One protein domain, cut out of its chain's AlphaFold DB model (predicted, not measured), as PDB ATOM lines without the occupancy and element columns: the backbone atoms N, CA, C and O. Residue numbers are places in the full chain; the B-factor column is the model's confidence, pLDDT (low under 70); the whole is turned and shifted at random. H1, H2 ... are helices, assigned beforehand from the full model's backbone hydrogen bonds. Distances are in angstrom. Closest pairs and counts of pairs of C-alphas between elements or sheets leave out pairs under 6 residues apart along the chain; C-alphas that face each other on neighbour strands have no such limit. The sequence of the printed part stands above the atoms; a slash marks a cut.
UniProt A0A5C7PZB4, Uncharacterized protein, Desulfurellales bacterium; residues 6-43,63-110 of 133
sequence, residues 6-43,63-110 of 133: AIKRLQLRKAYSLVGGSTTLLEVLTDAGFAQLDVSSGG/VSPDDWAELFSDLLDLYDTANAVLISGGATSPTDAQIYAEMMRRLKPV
ATOM      1  N   ALA A   6     157.937 171.266 120.497       82.25
ATOM      2  CA  ALA A   6     158.306 172.577 119.972       82.25
ATOM      3  C   ALA A   6     159.820 172.691 119.732       82.25
ATOM      4  O   ALA A   6     160.230 173.144 118.663       82.25
ATOM      5  N   ILE A   7     160.634 172.217 120.682       82.56
ATOM      6  CA  ILE A   7     162.096 172.189 120.557       82.56
ATOM      7  C   ILE A   7     162.511 171.209 119.454       82.56
ATOM      8  O   ILE A   7     163.274 171.599 118.575       82.56
ATOM      9  N   LYS A   8     161.926 170.001 119.402       85.69
ATOM     10  CA  LYS A   8     162.192 169.021 118.325       85.69
ATOM     11  C   LYS A   8     161.925 169.602 116.929       85.69
ATOM     12  O   LYS A   8     162.745 169.470 116.026       85.69
ATOM     13  N   ARG A   9     160.811 170.323 116.753       86.12
ATOM     14  CA  ARG A   9     160.465 170.990 115.481       86.12
ATOM     15  C   ARG A   9     161.410 172.137 115.130       86.12
ATOM     16  O   ARG A   9     161.718 172.326 113.956       86.12
ATOM     17  N   LEU A  10     161.829 172.934 116.113       84.88
ATOM     18  CA  LEU A  10     162.804 174.005 115.888       84.88
ATOM     19  C   LEU A  10     164.167 173.434 115.500       84.88
ATOM     20  O   LEU A  10     164.778 173.931 114.556       84.88
ATOM     21  N   GLN A  11     164.592 172.359 116.160       87.12
ATOM     22  CA  GLN A  11     165.848 171.692 115.848       87.12
ATOM     23  C   GLN A  11     165.826 171.072 114.449       87.12
ATOM     24  O   GLN A  11     166.762 171.276 113.682       87.12
ATOM     25  N   LEU A  12     164.726 170.421 114.064       88.12
ATOM     26  CA  LEU A  12     164.569 169.880 112.713       88.12
ATOM     27  C   LEU A  12     164.592 170.977 111.634       88.12
ATOM     28  O   LEU A  12     165.202 170.798 110.585       88.12
ATOM     29  N   ARG A  13     163.981 172.144 111.890       88.69
ATOM     30  CA  ARG A  13     164.073 173.305 110.983       88.69
ATOM     31  C   ARG A  13     165.506 173.815 110.845       88.69
ATOM     32  O   ARG A  13     165.919 174.145 109.738       88.69
ATOM     33  N   LYS A  14     166.246 173.879 111.955       85.94
ATOM     34  CA  LYS A  14     167.660 174.265 111.954       85.94
ATOM     35  C   LYS A  14     168.491 173.272 111.139       85.94
ATOM     36  O   LYS A  14     169.233 173.708 110.270       85.94
ATOM     37  N   ALA A  15     168.315 171.969 111.358       87.12
ATOM     38  CA  ALA A  15     169.008 170.932 110.596       87.12
ATOM     39  C   ALA A  15     168.716 171.046 109.092       87.12
ATOM     40  O   ALA A  15     169.640 171.114 108.291       87.12
ATOM     41  N   TYR A  16     167.442 171.198 108.712       88.44
ATOM     42  CA  TYR A  16     167.061 171.359 107.307       88.44
ATOM     43  C   TYR A  16     167.640 172.630 106.659       88.44
ATOM     44  O   TYR A  16     167.957 172.620 105.478       88.44
ATOM     45  N   SER A  17     167.834 173.719 107.413       87.75
ATOM     46  CA  SER A  17     168.463 174.940 106.877       87.75
ATOM     47  C   SER A  17     169.945 174.781 106.516       87.75
ATOM     48  O   SER A  17     170.480 175.613 105.790       87.75
ATOM     49  N   LEU A  18     170.595 173.730 107.025       86.50
ATOM     50  CA  LEU A  18     171.987 173.387 106.729       86.50
ATOM     51  C   LEU A  18     172.110 172.401 105.556       86.50
ATOM     52  O   LEU A  18     173.219 172.150 105.094       86.50
ATOM     53  N   VAL A  19     170.989 171.858 105.069       88.00
ATOM     54  CA  VAL A  19     170.956 170.953 103.916       88.00
ATOM     55  C   VAL A  19     171.201 171.753 102.641       88.00
ATOM     56  O   VAL A  19     170.523 172.746 102.365       88.00
ATOM     57  N   GLY A  20     172.161 171.308 101.835       82.12
ATOM     58  CA  GLY A  20     172.508 171.953 100.575       82.12
ATOM     59  C   GLY A  20     173.720 171.309  99.908       82.12
ATOM     60  O   GLY A  20     174.520 170.641 100.555       82.12
ATOM     61  N   GLY A  21     173.869 171.522  98.596       78.94
ATOM     62  CA  GLY A  21     174.993 170.987  97.823       78.94
ATOM     63  C   GLY A  21     175.059 169.456  97.877       78.94
ATOM     64  O   GLY A  21     174.249 168.788  97.241       78.94
ATOM     65  N   SER A  22     176.034 168.927  98.620       78.25
ATOM     66  CA  SER A  22     176.258 167.495  98.855       78.25
ATOM     67  C   SER A  22     175.806 167.005 100.234       78.25
ATOM     68  O   SER A  22     175.847 165.805 100.475       78.25
ATOM     69  N   THR A  23     175.411 167.907 101.134       86.69
ATOM     70  CA  THR A  23     175.099 167.574 102.526       86.69
ATOM     71  C   THR A  23     173.641 167.165 102.659       86.69
ATOM     72  O   THR A  23     172.744 167.941 102.319       86.69
ATOM     73  N   THR A  24     173.414 165.956 103.171       91.00
ATOM     74  CA  THR A  24     172.066 165.388 103.339       91.00
ATOM     75  C   THR A  24     171.484 165.689 104.717       91.00
ATOM     76  O   THR A  24     172.212 165.948 105.677       91.00
ATOM     77  N   LEU A  25     170.159 165.611 104.852       88.06
ATOM     78  CA  LEU A  25     169.504 165.776 106.155       88.06
ATOM     79  C   LEU A  25     169.981 164.736 107.185       88.06
ATOM     80  O   LEU A  25     170.132 165.068 108.361       88.06
ATOM     81  N   LEU A  26     170.230 163.499 106.745       89.75
ATOM     82  CA  LEU A  26     170.724 162.423 107.605       89.75
ATOM     83  C   LEU A  26     172.119 162.737 108.158       89.75
ATOM     84  O   LEU A  26     172.354 162.568 109.352       89.75
ATOM     85  N   GLU A  27     173.015 163.229 107.304       89.38
ATOM     86  CA  GLU A  27     174.381 163.610 107.679       89.38
ATOM     87  C   GLU A  27     174.366 164.706 108.752       89.38
ATOM     88  O   GLU A  27     174.941 164.529 109.822       89.38
ATOM     89  N   VAL A  28     173.576 165.769 108.550       88.94
ATOM     90  CA  VAL A  28     173.447 166.865 109.530       88.94
ATOM     91  C   VAL A  28     172.918 166.380 110.883       88.94
ATOM     92  O   VAL A  28     173.380 166.840 111.929       88.94
ATOM     93  N   LEU A  29     171.916 165.493 110.888       87.69
ATOM     94  CA  LEU A  29     171.347 164.961 112.131       87.69
ATOM     95  C   LEU A  29     172.332 164.044 112.861       87.69
ATOM     96  O   LEU A  29     172.427 164.113 114.087       87.69
ATOM     97  N   THR A  30     173.073 163.230 112.112       88.19
ATOM     98  CA  THR A  30     174.065 162.295 112.652       88.19
ATOM     99  C   THR A  30     175.242 163.048 113.269       88.19
ATOM    100  O   THR A  30     175.574 162.811 114.431       88.19
ATOM    101  N   ASP A  31     175.797 164.028 112.553       87.81
ATOM    102  CA  ASP A  31     176.894 164.869 113.044       87.81
ATOM    103  C   ASP A  31     176.498 165.635 114.311       87.81
ATOM    104  O   ASP A  31     177.257 165.713 115.279       87.81
ATOM    105  N   ALA A  32     175.275 166.177 114.342       82.88
ATOM    106  CA  ALA A  32     174.767 166.889 115.508       82.88
ATOM    107  C   ALA A  32     174.541 165.964 116.720       82.88
ATOM    108  O   ALA A  32     174.763 166.391 117.854       82.88
ATOM    109  N   GLY A  33     174.129 164.713 116.489       82.19
ATOM    110  CA  GLY A  33     174.005 163.694 117.530       82.19
ATOM    111  C   GLY A  33     175.360 163.302 118.124       82.19
ATOM    112  O   GLY A  33     175.518 163.312 119.345       82.19
ATOM    113  N   PHE A  34     176.363 163.045 117.279       82.56
ATOM    114  CA  PHE A  34     177.722 162.730 117.737       82.56
ATOM    115  C   PHE A  34     178.364 163.887 118.498       82.56
ATOM    116  O   PHE A  34     178.931 163.663 119.565       82.56
ATOM    117  N   ALA A  35     178.169 165.128 118.046       81.00
ATOM    118  CA  ALA A  35     178.655 166.299 118.770       81.00
ATOM    119  C   ALA A  35     178.102 166.386 120.207       81.00
ATOM    120  O   ALA A  35     178.807 166.840 121.106       81.00
ATOM    121  N   GLN A  36     176.863 165.941 120.459       77.75
ATOM    122  CA  GLN A  36     176.316 165.900 121.823       77.75
ATOM    123  C   GLN A  36     176.865 164.746 122.657       77.75
ATOM    124  O   GLN A  36     177.108 164.917 123.853       77.75
ATOM    125  N   LEU A  37     177.111 163.590 122.041       75.12
ATOM    126  CA  LEU A  37     177.769 162.480 122.725       75.12
ATOM    127  C   LEU A  37     179.198 162.848 123.142       75.12
ATOM    128  O   LEU A  37     179.593 162.545 124.267       75.12
ATOM    129  N   ASP A  38     179.938 163.579 122.312       74.62
ATOM    130  CA  ASP A  38     181.275 164.082 122.650       74.62
ATOM    131  C   ASP A  38     181.240 165.063 123.834       74.62
ATOM    132  O   ASP A  38     182.070 164.985 124.742       74.62
ATOM    133  N   VAL A  39     180.229 165.938 123.892       68.31
ATOM    134  CA  VAL A  39     180.007 166.836 125.041       68.31
ATOM    135  C   VAL A  39     179.684 166.046 126.314       68.31
ATOM    136  O   VAL A  39     180.219 166.358 127.379       68.31
ATOM    137  N   SER A  40     178.851 165.004 126.218       65.00
ATOM    138  CA  SER A  40     178.491 164.159 127.368       65.00
ATOM    139  C   SER A  40     179.667 163.306 127.873       65.00
ATOM    140  O   SER A  40     179.889 163.199 129.079       65.00
ATOM    141  N   SER A  41     180.470 162.751 126.959       58.41
ATOM    142  CA  SER A  41     181.591 161.853 127.264       58.41
ATOM    143  C   SER A  41     182.838 162.596 127.743       58.41
ATOM    144  O   SER A  41     183.609 162.057 128.538       58.41
ATOM    145  N   GLY A  42     183.014 163.854 127.327       57.31
ATOM    146  CA  GLY A  42     184.122 164.697 127.760       57.31
ATOM    147  C   GLY A  42     184.067 165.101 129.236       57.31
ATOM    148  O   GLY A  42     185.070 165.593 129.752       57.31
ATOM    149  N   GLY A  43     182.926 164.942 129.926       49.44
ATOM    150  CA  GLY A  43     182.750 165.337 131.332       49.44
ATOM    151  C   GLY A  43     183.054 166.817 131.625       49.44
ATOM    152  O   GLY A  43     183.122 167.226 132.785       49.44
ATOM    153  N   VAL A  63     167.361 171.983 129.633       64.25
ATOM    154  CA  VAL A  63     167.615 170.799 128.797       64.25
ATOM    155  C   VAL A  63     169.065 170.368 129.011       64.25
ATOM    156  O   VAL A  63     169.978 171.143 128.718       64.25
ATOM    157  N   SER A  64     169.267 169.169 129.552       74.25
ATOM    158  CA  SER A  64     170.589 168.574 129.778       74.25
ATOM    159  C   SER A  64     171.192 168.024 128.471       74.25
ATOM    160  O   SER A  64     170.460 167.824 127.500       74.25
ATOM    161  N   PRO A  65     172.512 167.769 128.401       70.44
ATOM    162  CA  PRO A  65     173.117 167.081 127.255       70.44
ATOM    163  C   PRO A  65     172.484 165.719 126.972       70.44
ATOM    164  O   PRO A  65     172.293 165.376 125.810       70.44
ATOM    165  N   ASP A  66     172.099 164.986 128.017       76.94
ATOM    166  CA  ASP A  66     171.414 163.698 127.882       76.94
ATOM    167  C   ASP A  66     170.047 163.877 127.206       76.94
ATOM    168  O   ASP A  66     169.714 163.138 126.280       76.94
ATOM    169  N   ASP A  67     169.297 164.923 127.577       79.19
ATOM    170  CA  ASP A  67     168.032 165.267 126.912       79.19
ATOM    171  C   ASP A  67     168.256 165.651 125.431       79.19
ATOM    172  O   ASP A  67     167.404 165.401 124.574       79.19
ATOM    173  N   TRP A  68     169.400 166.266 125.102       77.19
ATOM    174  CA  TRP A  68     169.774 166.561 123.716       77.19
ATOM    175  C   TRP A  68     170.160 165.303 122.935       77.19
ATOM    176  O   TRP A  68     169.745 165.176 121.783       77.19
ATOM    177  N   ALA A  69     170.903 164.374 123.537       80.56
ATOM    178  CA  ALA A  69     171.235 163.091 122.923       80.56
ATOM    179  C   ALA A  69     169.965 162.267 122.644       80.56
ATOM    180  O   ALA A  69     169.784 161.781 121.526       80.56
ATOM    181  N   GLU A  70     169.042 162.205 123.609       84.38
ATOM    182  CA  GLU A  70     167.725 161.576 123.443       84.38
ATOM    183  C   GLU A  70     166.930 162.249 122.312       84.38
ATOM    184  O   GLU A  70     166.372 161.574 121.449       84.38
ATOM    185  N   LEU A  71     166.944 163.587 122.236       85.94
ATOM    186  CA  LEU A  71     166.303 164.312 121.138       85.94
ATOM    187  C   LEU A  71     166.868 163.929 119.766       85.94
ATOM    188  O   LEU A  71     166.090 163.809 118.818       85.94
ATOM    189  N   PHE A  72     168.190 163.810 119.621       86.62
ATOM    190  CA  PHE A  72     168.793 163.472 118.330       86.62
ATOM    191  C   PHE A  72     168.518 162.022 117.946       86.62
ATOM    192  O   PHE A  72     168.178 161.780 116.790       86.62
ATOM    193  N   SER A  73     168.555 161.098 118.910       87.31
ATOM    194  CA  SER A  73     168.124 159.712 118.698       87.31
ATOM    195  C   SER A  73     166.677 159.658 118.199       87.31
ATOM    196  O   SER A  73     166.408 159.082 117.151       87.31
ATOM    197  N   ASP A  74     165.762 160.370 118.863       88.94
ATOM    198  CA  ASP A  74     164.353 160.436 118.460       88.94
ATOM    199  C   ASP A  74     164.158 161.016 117.049       88.94
ATOM    200  O   ASP A  74     163.230 160.638 116.329       88.94
ATOM    201  N   LEU A  75     164.982 161.991 116.649       88.88
ATOM    202  CA  LEU A  75     164.923 162.572 115.308       88.88
ATOM    203  C   LEU A  75     165.473 161.619 114.241       88.88
ATOM    204  O   LEU A  75     164.937 161.622 113.132       88.88
ATOM    205  N   LEU A  76     166.492 160.819 114.561       91.88
ATOM    206  CA  LEU A  76     167.031 159.791 113.668       91.88
ATOM    207  C   LEU A  76     166.024 158.648 113.476       91.88
ATOM    208  O   LEU A  76     165.680 158.332 112.339       91.88
ATOM    209  N   ASP A  77     165.420 158.143 114.552       92.94
ATOM    210  CA  ASP A  77     164.361 157.127 114.465       92.94
ATOM    211  C   ASP A  77     163.156 157.633 113.651       92.94
ATOM    212  O   ASP A  77     162.530 156.910 112.860       92.94
ATOM    213  N   LEU A  78     162.821 158.917 113.814       92.00
ATOM    214  CA  LEU A  78     161.772 159.561 113.037       92.00
ATOM    215  C   LEU A  78     162.149 159.704 111.556       92.00
ATOM    216  O   LEU A  78     161.261 159.576 110.708       92.00
ATOM    217  N   TYR A  79     163.418 159.979 111.250       91.69
ATOM    218  CA  TYR A  79     163.933 160.032 109.884       91.69
ATOM    219  C   TYR A  79     163.780 158.666 109.211       91.69
ATOM    220  O   TYR A  79     163.158 158.582 108.151       91.69
ATOM    221  N   ASP A  80     164.232 157.596 109.867       93.38
ATOM    222  CA  ASP A  80     164.132 156.227 109.350       93.38
ATOM    223  C   ASP A  80     162.678 155.825 109.115       93.38
ATOM    224  O   ASP A  80     162.311 155.316 108.050       93.38
ATOM    225  N   THR A  81     161.806 156.150 110.070       92.88
ATOM    226  CA  THR A  81     160.374 155.883 109.936       92.88
ATOM    227  C   THR A  81     159.752 156.689 108.789       92.88
ATOM    228  O   THR A  81     158.920 156.167 108.044       92.88
ATOM    229  N   ALA A  82     160.110 157.966 108.634       92.50
ATOM    230  CA  ALA A  82     159.605 158.813 107.554       92.50
ATOM    231  C   ALA A  82     160.066 158.306 106.181       92.50
ATOM    232  O   ALA A  82     159.246 158.205 105.266       92.50
ATOM    233  N   ASN A  83     161.337 157.923 106.063       92.75
ATOM    234  CA  ASN A  83     161.906 157.353 104.850       92.75
ATOM    235  C   ASN A  83     161.207 156.037 104.469       92.75
ATOM    236  O   ASN A  83     160.702 155.902 103.354       92.75
ATOM    237  N   ALA A  84     161.060 155.109 105.420       92.31
ATOM    238  CA  ALA A  84     160.373 153.835 105.201       92.31
ATOM    239  C   ALA A  84     158.919 154.022 104.734       92.31
ATOM    240  O   ALA A  84     158.454 153.331 103.827       92.31
ATOM    241  N   VAL A  85     158.200 154.991 105.311       92.50
ATOM    242  CA  VAL A  85     156.822 155.298 104.904       92.50
ATOM    243  C   VAL A  85     156.759 155.860 103.491       92.50
ATOM    244  O   VAL A  85     155.910 155.425 102.715       92.50
ATOM    245  N   LEU A  86     157.661 156.771 103.125       92.06
ATOM    246  CA  LEU A  86     157.716 157.319 101.769       92.06
ATOM    247  C   LEU A  86     158.047 156.234 100.735       92.06
ATOM    248  O   LEU A  86     157.388 156.173  99.696       92.06
ATOM    249  N   ILE A  87     158.972 155.326 101.056       92.75
ATOM    250  CA  ILE A  87     159.300 154.165 100.217       92.75
ATOM    251  C   ILE A  87     158.085 153.246 100.060       92.75
ATOM    252  O   ILE A  87     157.722 152.899  98.936       92.75
ATOM    253  N   SER A  88     157.396 152.911 101.156       90.44
ATOM    254  CA  SER A  88     156.174 152.091 101.106       90.44
ATOM    255  C   SER A  88     155.036 152.757 100.316       90.44
ATOM    256  O   SER A  88     154.210 152.072  99.720       90.44
ATOM    257  N   GLY A  89     155.023 154.093 100.274       87.19
ATOM    258  CA  GLY A  89     154.089 154.907  99.498       87.19
ATOM    259  C   GLY A  89     154.472 155.082  98.024       87.19
ATOM    260  O   GLY A  89     153.760 155.781  97.305       87.19
ATOM    261  N   GLY A  90     155.571 154.471  97.567       87.44
ATOM    262  CA  GLY A  90     155.991 154.463  96.163       87.44
ATOM    263  C   GLY A  90     157.097 155.457  95.796       87.44
ATOM    264  O   GLY A  90     157.456 155.543  94.621       87.44
ATOM    265  N   ALA A  91     157.673 156.192  96.752       89.06
ATOM    266  CA  ALA A  91     158.852 157.022  96.499       89.06
ATOM    267  C   ALA A  91     160.127 156.171  96.620       89.06
ATOM    268  O   ALA A  91     160.642 155.963  97.712       89.06
ATOM    269  N   THR A  92     160.649 155.678  95.495       85.50
ATOM    270  CA  THR A  92     161.828 154.787  95.454       85.50
ATOM    271  C   THR A  92     163.119 155.424  95.970       85.50
ATOM    272  O   THR A  92     163.993 154.714  96.455       85.50
ATOM    273  N   SER A  93     163.239 156.749  95.882       87.75
ATOM    274  CA  SER A  93     164.343 157.525  96.451       87.75
ATOM    275  C   SER A  93     163.795 158.845  96.996       87.75
ATOM    276  O   SER A  93     163.790 159.847  96.274       87.75
ATOM    277  N   PRO A  94     163.264 158.859  98.231       89.62
ATOM    278  CA  PRO A  94     162.695 160.063  98.817       89.62
ATOM    279  C   PRO A  94     163.746 161.169  98.939       89.62
ATOM    280  O   PRO A  94     164.862 160.943  99.396       89.62
ATOM    281  N   THR A  95     163.390 162.377  98.518       91.81
ATOM    282  CA  THR A  95     164.249 163.559  98.667       91.81
ATOM    283  C   THR A  95     164.234 164.063 100.109       91.81
ATOM    284  O   THR A  95     163.228 163.919 100.809       91.81
ATOM    285  N   ASP A  96     165.293 164.759 100.533       90.19
ATOM    286  CA  ASP A  96     165.358 165.370 101.869       90.19
ATOM    287  C   ASP A  96     164.168 166.299 102.155       90.19
ATOM    288  O   ASP A  96     163.665 166.340 103.275       90.19
ATOM    289  N   ALA A  97     163.650 166.994 101.136       90.69
ATOM    290  CA  ALA A  97     162.454 167.824 101.262       90.69
ATOM    291  C   ALA A  97     161.193 167.000 101.594       90.69
ATOM    292  O   ALA A  97     160.373 167.424 102.413       90.69
ATOM    293  N   GLN A  98     161.035 165.819 100.984       91.81
ATOM    294  CA  GLN A  98     159.915 164.911 101.257       91.81
ATOM    295  C   GLN A  98     160.033 164.287 102.650       91.81
ATOM    296  O   GLN A  98     159.045 164.248 103.385       91.81
ATOM    297  N   ILE A  99     161.239 163.859 103.033       92.69
ATOM    298  CA  ILE A  99     161.501 163.282 104.355       92.69
ATOM    299  C   ILE A  99     161.263 164.337 105.440       92.69
ATOM    300  O   ILE A  99     160.492 164.094 106.369       92.69
ATOM    301  N   TYR A 100     161.812 165.545 105.281       91.88
ATOM    302  CA  TYR A 100     161.573 166.672 106.185       91.88
ATOM    303  C   TYR A 100     160.078 166.976 106.349       91.88
ATOM    304  O   TYR A 100     159.595 167.150 107.475       91.88
ATOM    305  N   ALA A 101     159.327 167.021 105.244       92.31
ATOM    306  CA  ALA A 101     157.892 167.268 105.285       92.31
ATOM    307  C   ALA A 101     157.151 166.183 106.083       92.31
ATOM    308  O   ALA A 101     156.277 166.515 106.893       92.31
ATOM    309  N   GLU A 102     157.522 164.909 105.921       91.88
ATOM    310  CA  GLU A 102     156.916 163.819 106.689       91.88
ATOM    311  C   GLU A 102     157.300 163.838 108.173       91.88
ATOM    312  O   GLU A 102     156.433 163.738 109.047       91.88
ATOM    313  N   MET A 103     158.572 164.068 108.495       90.81
ATOM    314  CA  MET A 103     159.017 164.237 109.882       90.81
ATOM    315  C   MET A 103     158.244 165.377 110.570       90.81
ATOM    316  O   MET A 103     157.716 165.220 111.675       90.81
ATOM    317  N   MET A 104     158.069 166.514 109.888       89.75
ATOM    318  CA  MET A 104     157.294 167.653 110.395       89.75
ATOM    319  C   MET A 104     155.793 167.372 110.528       89.75
ATOM    320  O   MET A 104     155.144 167.974 111.395       89.75
ATOM    321  N   ARG A 105     155.230 166.484 109.697       88.50
ATOM    322  CA  ARG A 105     153.832 166.031 109.789       88.50
ATOM    323  C   ARG A 105     153.612 165.131 111.002       88.50
ATOM    324  O   ARG A 105     152.552 165.217 111.624       88.50
ATOM    325  N   ARG A 106     154.601 164.301 111.332       87.62
ATOM    326  CA  ARG A 106     154.585 163.368 112.468       87.62
ATOM    327  C   ARG A 106     154.867 164.050 113.803       87.62
ATOM    328  O   ARG A 106     154.235 163.707 114.796       87.62
ATOM    329  N   LEU A 107     155.712 165.083 113.822       85.88
ATOM    330  CA  LEU A 107     155.941 165.950 114.987       85.88
ATOM    331  C   LEU A 107     154.749 166.891 115.245       85.88
ATOM    332  O   LEU A 107     154.896 168.117 115.254       85.88
ATOM    333  N   LYS A 108     153.544 166.348 115.436       75.19
ATOM    334  CA  LYS A 108     152.380 167.115 115.894       75.19
ATOM    335  C   LYS A 108     152.351 167.127 117.423       75.19
ATOM    336  O   LYS A 108     152.487 166.071 118.032       75.19
ATOM    337  N   PRO A 109     152.158 168.295 118.059       61.75
ATOM    338  CA  PRO A 109     151.969 168.341 119.500       61.75
ATOM    339  C   PRO A 109     150.699 167.568 119.862       61.75
ATOM    340  O   PRO A 109     149.622 167.863 119.338       61.75
ATOM    341  N   VAL A 110     150.827 166.591 120.759       58.09
ATOM    342  CA  VAL A 110     149.679 165.912 121.365       58.09
ATOM    343  C   VAL A 110     148.992 166.933 122.271       58.09
ATOM    344  O   VAL A 110     149.551 167.353 123.280       58.09
TER     345      VAL A 110
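AT A GLANCE: This is residues 6 to 43 and 63 to 110 of the 133 residues of an uncharacterized protein of Desulfurellales bacterium (UniProt A0A5C7PZB4). Two long helices, H2 and H3, run side by side in opposite ways, and a shorter antiparallel pair, H1 and H4, lies crosswise over one side of them. The crossed pairs make a small two-layer body, and the end of H3 near residue 88 and the end of H2 near residue 41 reach out along the longest axis. The printed part has 86 residues, with four named helices in the order H1, H2, H3, H4 and no named strand; its class is all helix. It is compact, with a radius of gyration of the C-alphas of 13.4 A and spans of 45 by 35 by 20 A.

IN THESE COORDINATES: H1, residues 6 to 17, begins at C-alpha 6 (158.306, 172.577, 119.972) and is 16.7 A long. H2, residues 25 to 41, measures 24.6 A. H3, residues 65 to 88, is the longest at 34.6 A. H4, residues 96 to 106, measures 15.2 A and ends at C-alpha 106 (154.585, 163.368, 112.468).

HOW THE PARTS SIT: H1 and H3 are the hubs, touching three helices each, and the helix packing is part aligned, part crossed. H1 touches H2 with residues 15 to 16 alone, closest at the C-alphas of Ala 15 and Val 28, 6.1 A, at a steep tilt of 60 degrees. H1 and H3 only just touch, with 3 pairs of C-alphas within 8 A, closest Lys 8 and Leu 71 at 6.9 A. H1 touches H4 at a shallow tilt of 6 degrees, opposite ways, with C-alphas 9 and 104 closest at 6.9 A. H2 touches H3 at a shallow tilt of 23 degrees, opposite ways, with C-alphas 33 and 72 closest at 5.3 A. H3 touches H4 with residues 78 to 86 alone, only just about perpendicular at 71 degrees; C-alphas 82 and 102 are closest at 5.7 A. In H1, H2, H3 and H4 every O i to N i+4 pair is within hydrogen-bond range.

THE WHOLE: The C-alphas farthest apart, Gly 43 and Gly 90, are 45.5 A apart. Residues 44 to 62 are not printed, and C-alphas 43 and 63 are 16.3 A apart across this cut. The links H1 to H2 and H3 to H4 are short. Residues 39 to 43, 63 and 109 to 110 have pLDDT under 70.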